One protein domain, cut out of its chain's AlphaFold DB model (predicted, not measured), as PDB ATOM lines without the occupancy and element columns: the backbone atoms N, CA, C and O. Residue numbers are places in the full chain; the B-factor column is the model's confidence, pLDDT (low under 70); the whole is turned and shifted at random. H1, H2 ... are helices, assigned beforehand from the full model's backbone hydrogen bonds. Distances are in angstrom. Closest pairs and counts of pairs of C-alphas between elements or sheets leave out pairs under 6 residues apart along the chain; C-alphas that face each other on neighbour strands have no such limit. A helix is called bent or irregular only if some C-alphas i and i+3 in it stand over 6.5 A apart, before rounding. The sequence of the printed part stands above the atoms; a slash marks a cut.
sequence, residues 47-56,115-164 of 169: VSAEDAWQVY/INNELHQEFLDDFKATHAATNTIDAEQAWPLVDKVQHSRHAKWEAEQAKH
ATOM      1  N   VAL A  47     340.704 403.165 389.030       92.94
ATOM      2  CA  VAL A  47     340.769 403.659 390.407       92.94
ATOM      3  C   VAL A  47     340.790 405.178 390.458       92.94
ATOM      4  O   VAL A  47     341.093 405.842 389.465       92.94
ATOM      5  N   SER A  48     340.451 405.738 391.617       94.75
ATOM      6  CA  SER A  48     340.517 407.181 391.841       94.75
ATOM      7  C   SER A  48     341.965 407.672 391.979       94.75
ATOM      8  O   SER A  48     342.898 406.883 392.124       94.75
ATOM      9  N   ALA A  49     342.158 408.993 391.985       92.44
ATOM     10  CA  ALA A  49     343.471 409.586 392.247       92.44
ATOM     11  C   ALA A  49     344.050 409.129 393.596       92.44
ATOM     12  O   ALA A  49     345.229 408.805 393.694       92.44
ATOM     13  N   GLU A  50     343.210 409.071 394.631       93.69
ATOM     14  CA  GLU A  50     343.658 408.698 395.970       93.69
ATOM     15  C   GLU A  50     344.075 407.228 396.022       93.69
ATOM     16  O   GLU A  50     345.131 406.903 396.553       93.69
ATOM     17  N   ASP A  51     343.309 406.344 395.390       93.88
ATOM     18  CA  ASP A  51     343.658 404.925 395.303       93.88
ATOM     19  C   ASP A  51     344.973 404.717 394.534       93.88
ATOM     20  O   ASP A  51     345.860 404.001 394.997       93.88
ATOM     21  N   ALA A  52     345.155 405.399 393.395       92.56
ATOM     22  CA  ALA A  52     346.403 405.343 392.634       92.56
ATOM     23  C   ALA A  52     347.604 405.837 393.464       92.56
ATOM     24  O   ALA A  52     348.690 405.250 393.403       92.56
ATOM     25  N   TRP A  53     347.402 406.871 394.284       93.88
ATOM     26  CA  TRP A  53     348.400 407.351 395.236       93.88
ATOM     27  C   TRP A  53     348.720 406.309 396.321       93.88
ATOM     28  O   TRP A  53     349.892 406.056 396.606       93.88
ATOM     29  N   GLN A  54     347.715 405.630 396.884       93.62
ATOM     30  CA  GLN A  54     347.923 404.551 397.861       93.62
ATOM     31  C   GLN A  54     348.668 403.346 397.264       93.62
ATOM     32  O   GLN A  54     349.552 402.770 397.914       93.62
ATOM     33  N   VAL A  55     348.377 402.990 396.008       92.31
ATOM     34  CA  VAL A  55     349.130 401.963 395.273       92.31
ATOM     35  C   VAL A  55     350.593 402.384 395.132       92.31
ATOM     36  O   VAL A  55     351.483 401.581 395.421       92.31
ATOM     37  N   TYR A  56     350.858 403.643 394.768       92.50
ATOM     38  CA  TYR A  56     352.217 404.190 394.707       92.50
ATOM     39  C   TYR A  56     352.946 404.088 396.055       92.50
ATOM     40  O   TYR A  56     354.045 403.532 396.110       92.50
ATOM     41  N   ILE A 115     357.865 417.468 401.667       88.75
ATOM     42  CA  ILE A 115     358.072 417.047 400.274       88.75
ATOM     43  C   ILE A 115     356.979 416.058 399.851       88.75
ATOM     44  O   ILE A 115     356.418 416.210 398.773       88.75
ATOM     45  N   ASN A 116     356.627 415.087 400.697       89.38
ATOM     46  CA  ASN A 116     355.568 414.130 400.376       89.38
ATOM     47  C   ASN A 116     354.195 414.785 400.221       89.38
ATOM     48  O   ASN A 116     353.478 414.443 399.285       89.38
ATOM     49  N   ASN A 117     353.845 415.737 401.088       91.81
ATOM     50  CA  ASN A 117     352.581 416.466 400.975       91.81
ATOM     51  C   ASN A 117     352.528 417.312 399.692       91.81
ATOM     52  O   ASN A 117     351.502 417.339 399.021       91.81
ATOM     53  N   GLU A 118     353.632 417.972 399.325       93.31
ATOM     54  CA  GLU A 118     353.724 418.716 398.062       93.31
ATOM     55  C   GLU A 118     353.552 417.792 396.851       93.31
ATOM     56  O   GLU A 118     352.783 418.102 395.947       93.31
ATOM     57  N   LEU A 119     354.221 416.636 396.851       93.31
ATOM     58  CA  LEU A 119     354.123 415.658 395.767       93.31
ATOM     59  C   LEU A 119     352.729 415.039 395.652       93.31
ATOM     60  O   LEU A 119     352.269 414.794 394.540       93.31
ATOM     61  N   HIS A 120     352.056 414.788 396.779       94.00
ATOM     62  CA  HIS A 120     350.672 414.307 396.777       94.00
ATOM     63  C   HIS A 120     349.751 415.341 396.135       94.00
ATOM     64  O   HIS A 120     348.947 414.996 395.274       94.00
ATOM     65  N   GLN A 121     349.913 416.617 396.490       94.06
ATOM     66  CA  GLN A 121     349.116 417.684 395.898       94.06
ATOM     67  C   GLN A 121     349.399 417.849 394.396       94.06
ATOM     68  O   GLN A 121     348.454 417.904 393.613       94.06
ATOM     69  N   GLU A 122     350.672 417.844 393.984       94.19
ATOM     70  CA  GLU A 122     351.069 417.866 392.566       94.19
ATOM     71  C   GLU A 122     350.449 416.693 391.791       94.19
ATOM     72  O   GLU A 122     349.896 416.889 390.709       94.19
ATOM     73  N   PHE A 123     350.464 415.489 392.371       94.19
ATOM     74  CA  PHE A 123     349.830 414.312 391.785       94.19
ATOM     75  C   PHE A 123     348.318 414.500 391.603       94.19
ATOM     76  O   PHE A 123     347.784 414.210 390.532       94.19
ATOM     77  N   LEU A 124     347.615 415.001 392.625       93.69
ATOM     78  CA  LEU A 124     346.173 415.253 392.551       93.69
ATOM     79  C   LEU A 124     345.831 416.324 391.507       93.69
ATOM     80  O   LEU A 124     344.810 416.208 390.821       93.69
ATOM     81  N   ASP A 125     346.663 417.355 391.383       94.38
ATOM     82  CA  ASP A 125     346.472 418.432 390.415       94.38
ATOM     83  C   ASP A 125     346.713 417.941 388.979       94.38
ATOM     84  O   ASP A 125     345.877 418.182 388.105       94.38
ATOM     85  N   ASP A 126     347.778 417.169 388.740       93.88
ATOM     86  CA  ASP A 126     348.056 416.546 387.438       93.88
ATOM     87  C   ASP A 126     346.980 415.524 387.041       93.88
ATOM     88  O   ASP A 126     346.545 415.475 385.881       93.88
ATOM     89  N   PHE A 127     346.507 414.733 388.010       94.06
ATOM     90  CA  PHE A 127     345.398 413.806 387.819       94.06
ATOM     91  C   PHE A 127     344.151 414.555 387.359       94.06
ATOM     92  O   PHE A 127     343.546 414.190 386.355       94.06
ATOM     93  N   LYS A 128     343.765 415.622 388.065       92.62
ATOM     94  CA  LYS A 128     342.586 416.418 387.703       92.62
ATOM     95  C   LYS A 128     342.769 417.087 386.346       92.62
ATOM     96  O   LYS A 128     341.838 417.082 385.549       92.62
ATOM     97  N   ALA A 129     343.954 417.613 386.050       92.69
ATOM     98  CA  ALA A 129     344.232 418.241 384.763       92.69
ATOM     99  C   ALA A 129     344.057 417.268 383.583       92.69
ATOM    100  O   ALA A 129     343.558 417.664 382.530       92.69
ATOM    101  N   THR A 130     344.421 415.998 383.769       91.81
ATOM    102  CA  THR A 130     344.450 414.999 382.687       91.81
ATOM    103  C   THR A 130     343.181 414.139 382.633       91.81
ATOM    104  O   THR A 130     342.727 413.760 381.554       91.81
ATOM    105  N   HIS A 131     342.572 413.857 383.787       91.81
ATOM    106  CA  HIS A 131     341.513 412.859 383.959       91.81
ATOM    107  C   HIS A 131     340.255 413.401 384.657       91.81
ATOM    108  O   HIS A 131     339.422 412.617 385.108       91.81
ATOM    109  N   ALA A 132     340.052 414.726 384.712       86.31
ATOM    110  CA  ALA A 132     338.848 415.326 385.313       86.31
ATOM    111  C   ALA A 132     337.524 414.764 384.766       86.31
ATOM    112  O   ALA A 132     336.536 414.723 385.493       86.31
ATOM    113  N   ALA A 133     337.491 414.348 383.496       87.81
ATOM    114  CA  ALA A 133     336.273 413.847 382.862       87.81
ATOM    115  C   ALA A 133     335.843 412.467 383.383       87.81
ATOM    116  O   ALA A 133     334.650 412.214 383.531       87.81
ATOM    117  N   THR A 134     336.800 411.574 383.643       90.25
ATOM    118  CA  THR A 134     336.527 410.205 384.107       90.25
ATOM    119  C   THR A 134     336.597 410.097 385.622       90.25
ATOM    120  O   THR A 134     335.914 409.264 386.207       90.25
ATOM    121  N   ASN A 135     337.411 410.943 386.262       91.62
ATOM    122  CA  ASN A 135     337.744 410.891 387.687       91.62
ATOM    123  C   ASN A 135     338.292 409.523 388.145       91.62
ATOM    124  O   ASN A 135     338.373 409.240 389.342       91.62
ATOM    125  N   THR A 136     338.684 408.688 387.185       94.62
ATOM    126  CA  THR A 136     339.272 407.365 387.361       94.62
ATOM    127  C   THR A 136     340.300 407.108 386.262       94.62
ATOM    128  O   THR A 136     340.186 407.655 385.157       94.62
ATOM    129  N   ILE A 137     341.299 406.284 386.572       94.12
ATOM    130  CA  ILE A 137     342.387 405.894 385.665       94.12
ATOM    131  C   ILE A 137     342.697 404.407 385.792       94.12
ATOM    132  O   ILE A 137     342.405 403.813 386.826       94.12
ATOM    133  N   ASP A 138     343.286 403.813 384.757       93.62
ATOM    134  CA  ASP A 138     343.884 402.474 384.820       93.62
ATOM    135  C   ASP A 138     345.379 402.505 385.209       93.62
ATOM    136  O   ASP A 138     345.977 403.567 385.395       93.62
ATOM    137  N   ALA A 139     345.996 401.325 385.331       90.62
ATOM    138  CA  ALA A 139     347.389 401.180 385.753       90.62
ATOM    139  C   ALA A 139     348.401 401.831 384.787       90.62
ATOM    140  O   ALA A 139     349.399 402.407 385.228       90.62
ATOM    141  N   GLU A 140     348.156 401.759 383.474       90.38
ATOM    142  CA  GLU A 140     349.046 402.349 382.468       90.38
ATOM    143  C   GLU A 140     348.886 403.872 382.413       90.38
ATOM    144  O   GLU A 140     349.860 404.580 382.169       90.38
ATOM    145  N   GLN A 141     347.689 404.388 382.697       93.00
ATOM    146  CA  GLN A 141     347.422 405.819 382.852       93.00
ATOM    147  C   GLN A 141     347.976 406.387 384.168       93.00
ATOM    148  O   GLN A 141     348.420 407.533 384.203       93.00
ATOM    149  N   ALA A 142     348.000 405.592 385.242       91.81
ATOM    150  CA  ALA A 142     348.573 405.983 386.529       91.81
ATOM    151  C   ALA A 142     350.101 406.079 386.493       91.81
ATOM    152  O   ALA A 142     350.684 406.944 387.147       91.81
ATOM    153  N   TRP A 143     350.759 405.215 385.715       91.69
ATOM    154  CA  TRP A 143     352.215 405.133 385.694       91.69
ATOM    155  C   TRP A 143     352.924 406.459 385.344       91.69
ATOM    156  O   TRP A 143     353.811 406.844 386.100       91.69
ATOM    157  N   PRO A 144     352.558 407.212 384.285       92.81
ATOM    158  CA  PRO A 144     353.175 408.508 383.988       92.81
ATOM    159  C   PRO A 144     353.083 409.528 385.129       92.81
ATOM    160  O   PRO A 144     354.015 410.306 385.332       92.81
ATOM    161  N   LEU A 145     351.981 409.524 385.889       93.00
ATOM    162  CA  LEU A 145     351.809 410.400 387.053       93.00
ATOM    163  C   LEU A 145     352.761 409.988 388.185       93.00
ATOM    164  O   LEU A 145     353.401 410.833 388.807       93.00
ATOM    165  N   VAL A 146     352.904 408.682 388.415       91.31
ATOM    166  CA  VAL A 146     353.823 408.119 389.415       91.31
ATOM    167  C   VAL A 146     355.289 408.352 389.041       91.31
ATOM    168  O   VAL A 146     356.078 408.773 389.885       91.31
ATOM    169  N   ASP A 147     355.658 408.132 387.781       91.00
ATOM    170  CA  ASP A 147     357.011 408.381 387.271       91.00
ATOM    171  C   ASP A 147     357.391 409.861 387.453       91.00
ATOM    172  O   ASP A 147     358.478 410.172 387.949       91.00
ATOM    173  N   LYS A 148     356.460 410.790 387.189       91.88
ATOM    174  CA  LYS A 148     356.659 412.220 387.465       91.88
ATOM    175  C   LYS A 148     356.889 412.498 388.954       91.88
ATOM    176  O   LYS A 148     357.813 413.236 389.290       91.88
ATOM    177  N   VAL A 149     356.112 411.879 389.850       91.25
ATOM    178  CA  VAL A 149     356.291 412.013 391.309       91.25
ATOM    179  C   VAL A 149     357.688 411.567 391.746       91.25
ATOM    180  O   VAL A 149     358.311 412.251 392.558       91.25
ATOM    181  N   GLN A 150     358.218 410.472 391.197       86.88
ATOM    182  CA  GLN A 150     359.570 410.011 391.529       86.88
ATOM    183  C   GLN A 150     360.648 411.015 391.124       86.88
ATOM    184  O   GLN A 150     361.509 411.364 391.937       86.88
ATOM    185  N   HIS A 151     360.574 411.518 389.890       87.19
ATOM    186  CA  HIS A 151     361.511 412.521 389.391       87.19
ATOM    187  C   HIS A 151     361.431 413.816 390.212       87.19
ATOM    188  O   HIS A 151     362.462 414.347 390.636       87.19
ATOM    189  N   SER A 152     360.217 414.292 390.513       89.75
ATOM    190  CA  SER A 152     359.999 415.470 391.358       89.75
ATOM    191  C   SER A 152     360.519 415.264 392.782       89.75
ATOM    192  O   SER A 152     361.127 416.175 393.347       89.75
ATOM    193  N   ARG A 153     360.341 414.073 393.369       88.38
ATOM    194  CA  ARG A 153     360.862 413.752 394.705       88.38
ATOM    195  C   ARG A 153     362.380 413.843 394.744       88.38
ATOM    196  O   ARG A 153     362.919 414.492 395.641       88.38
ATOM    197  N   HIS A 154     363.058 413.226 393.775       84.25
ATOM    198  CA  HIS A 154     364.517 413.272 393.673       84.25
ATOM    199  C   HIS A 154     365.006 414.716 393.530       84.25
ATOM    200  O   HIS A 154     365.855 415.153 394.304       84.25
ATOM    201  N   ALA A 155     364.410 415.490 392.618       86.50
ATOM    202  CA  ALA A 155     364.780 416.885 392.392       86.50
ATOM    203  C   ALA A 155     364.575 417.768 393.638       86.50
ATOM    204  O   ALA A 155     365.456 418.554 393.998       86.50
ATOM    205  N   LYS A 156     363.439 417.625 394.341       86.38
ATOM    206  CA  LYS A 156     363.163 418.355 395.593       86.38
ATOM    207  C   LYS A 156     364.152 417.966 396.694       86.38
ATOM    208  O   LYS A 156     364.637 418.838 397.414       86.38
ATOM    209  N   TRP A 157     364.488 416.682 396.805       82.81
ATOM    210  CA  TRP A 157     365.468 416.203 397.777       82.81
ATOM    211  C   TRP A 157     366.876 416.744 397.504       82.81
ATOM    212  O   TRP A 157     367.538 417.228 398.423       82.81
ATOM    213  N   GLU A 158     367.329 416.727 396.248       83.88
ATOM    214  CA  GLU A 158     368.621 417.303 395.856       83.88
ATOM    215  C   GLU A 158     368.682 418.813 396.109       83.88
ATOM    216  O   GLU A 158     369.681 419.309 396.637       83.88
ATOM    217  N   ALA A 159     367.601 419.538 395.807       84.62
ATOM    218  CA  ALA A 159     367.504 420.968 396.079       84.62
ATOM    219  C   ALA A 159     367.585 421.280 397.582       84.62
ATOM    220  O   ALA A 159     368.257 422.233 397.979       84.62
ATOM    221  N   GLU A 160     366.942 420.476 398.435       81.25
ATOM    222  CA  GLU A 160     367.061 420.620 399.889       81.25
ATOM    223  C   GLU A 160     368.482 420.299 400.370       81.25
ATOM    224  O   GLU A 160     369.057 421.079 401.128       81.25
ATOM    225  N   GLN A 161     369.103 419.223 399.883       75.88
ATOM    226  CA  GLN A 161     370.483 418.870 400.237       75.88
ATOM    227  C   GLN A 161     371.492 419.961 399.850       75.88
ATOM    228  O   GLN A 161     372.400 420.275 400.625       75.88
ATOM    229  N   ALA A 162     371.321 420.586 398.682       76.12
ATOM    230  CA  ALA A 162     372.165 421.694 398.244       76.12
ATOM    231  C   ALA A 162     372.101 422.885 399.220       76.12
ATOM    232  O   ALA A 162     373.139 423.445 399.580       76.12
ATOM    233  N   LYS A 163     370.908 423.227 399.727       73.88
ATOM    234  CA  LYS A 163     370.728 424.319 400.704       73.88
ATOM    235  C   LYS A 163     371.473 424.071 402.019       73.88
ATOM    236  O   LYS A 163     371.937 425.029 402.635       73.88
ATOM    237  N   HIS A 164     371.615 422.813 402.444       65.12
ATOM    238  CA  HIS A 164     372.367 422.458 403.659       65.12
ATOM    239  C   HIS A 164     373.874 422.446 403.452       65.12
ATOM    240  O   HIS A 164     374.606 422.914 404.322       65.12
TER     241      HIS A 164
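AT A GLANCE: This is residues 47 to 56 and 115 to 164 of the 169 residues of the protein "Hypothetical protein" of Adineta steineri (UniProt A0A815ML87). The model shows a helical hairpin of two helices, H2 and the much longer H3, running opposite ways side by side, with a short helix, H1, set across the half of the hairpin that is nearer to the link of residues 132 to 138. H3 makes the long axis of the whole, and its last residues, 158 to 164, reach beyond its contact with H2. The printed part has 60 residues, with three named helices in the order H1, H2, H3 along the chain and no named strand; the class is all helix, with 51 of the 60 residues in the helices. The whole is only just compact, close to loose, with a radius of gyration of the C-alphas of 12.5 A, and its outline is a rod with spans of 42 by 17 by 16 A.

HOW THE PARTS SIT: From the first printed residue, the first element is H1, residues 49 to 56. Across the cut comes H2, residues 115 to 131, and H1 touches it. Their closest C-alphas are those of Ala 49 and Leu 124, 6.3 A apart, and H2 touches H1 with residues 120 to 127 alone. The two run opposite ways at a steep tilt of 53 degrees, with their centres 10.8 A apart. After H2 comes H3, residues 139 to 164, and these two touch, with 13 pairs of C-alphas within 8 A. The closest C-alphas are those of Leu 119 and Val 149, 6.2 A apart, and H3 touches H2 with residues 145 to 157 alone. H2 and H3 run opposite ways at a shallow tilt of 33 degrees, only just short of steep, with their centres 11.4 A apart; they form a helical hairpin. H1 and H3 only just touch, with 3 pairs of C-alphas within 8 A. Their closest C-alphas are those of Ala 52 and Ala 142, 6.5 A apart, and H3 touches H1 with residues 142 to 146 alone. H1 and H3 are about perpendicular, only just, at 71 degrees. The helix packing is only just mostly crossed: of the three pairs that touch, one is at a shallow tilt. In the backbones of H1 and H2 every O i to N i+4 pair is within hydrogen-bond range, while in H3 20 of 22 are.

IN THESE COORDINATES: H1 runs from Ala 49, with its C-alpha at (343.471, 409.586, 392.247), to Tyr 56, and has 8 residues. H2 runs from Ile 115, with its C-alpha at (358.072, 417.047, 400.274), to His 131; its 17 residues measure 23.6 A from first to last C-alpha. H3 runs from Ala 139 to His 164, with the last C-alpha at (372.367, 422.458, 403.659); its 26 residues measure 37.4 A. H3 is neither bent nor irregular, but only just: C-alphas 141 and 144 are 6.5 A apart.

THE WHOLE: The two C-alphas farthest apart are those of Thr 134, in the link between H2 and H3, and His 164, at 42.6 A. The first and last printed C-alphas, those of Val 47 and His 164, are 39.1 A apart. Residues 57 to 114 are cut out and not printed, and C-alphas 56 and 115 are 15.2 A apart across that cut. The link from H1 to H2 lies across the cut; the link from H2 to H3, with 7 residues, is short but not tight. The mean pLDDT of the printed part is 89.8, and residue 164 alone is under 70.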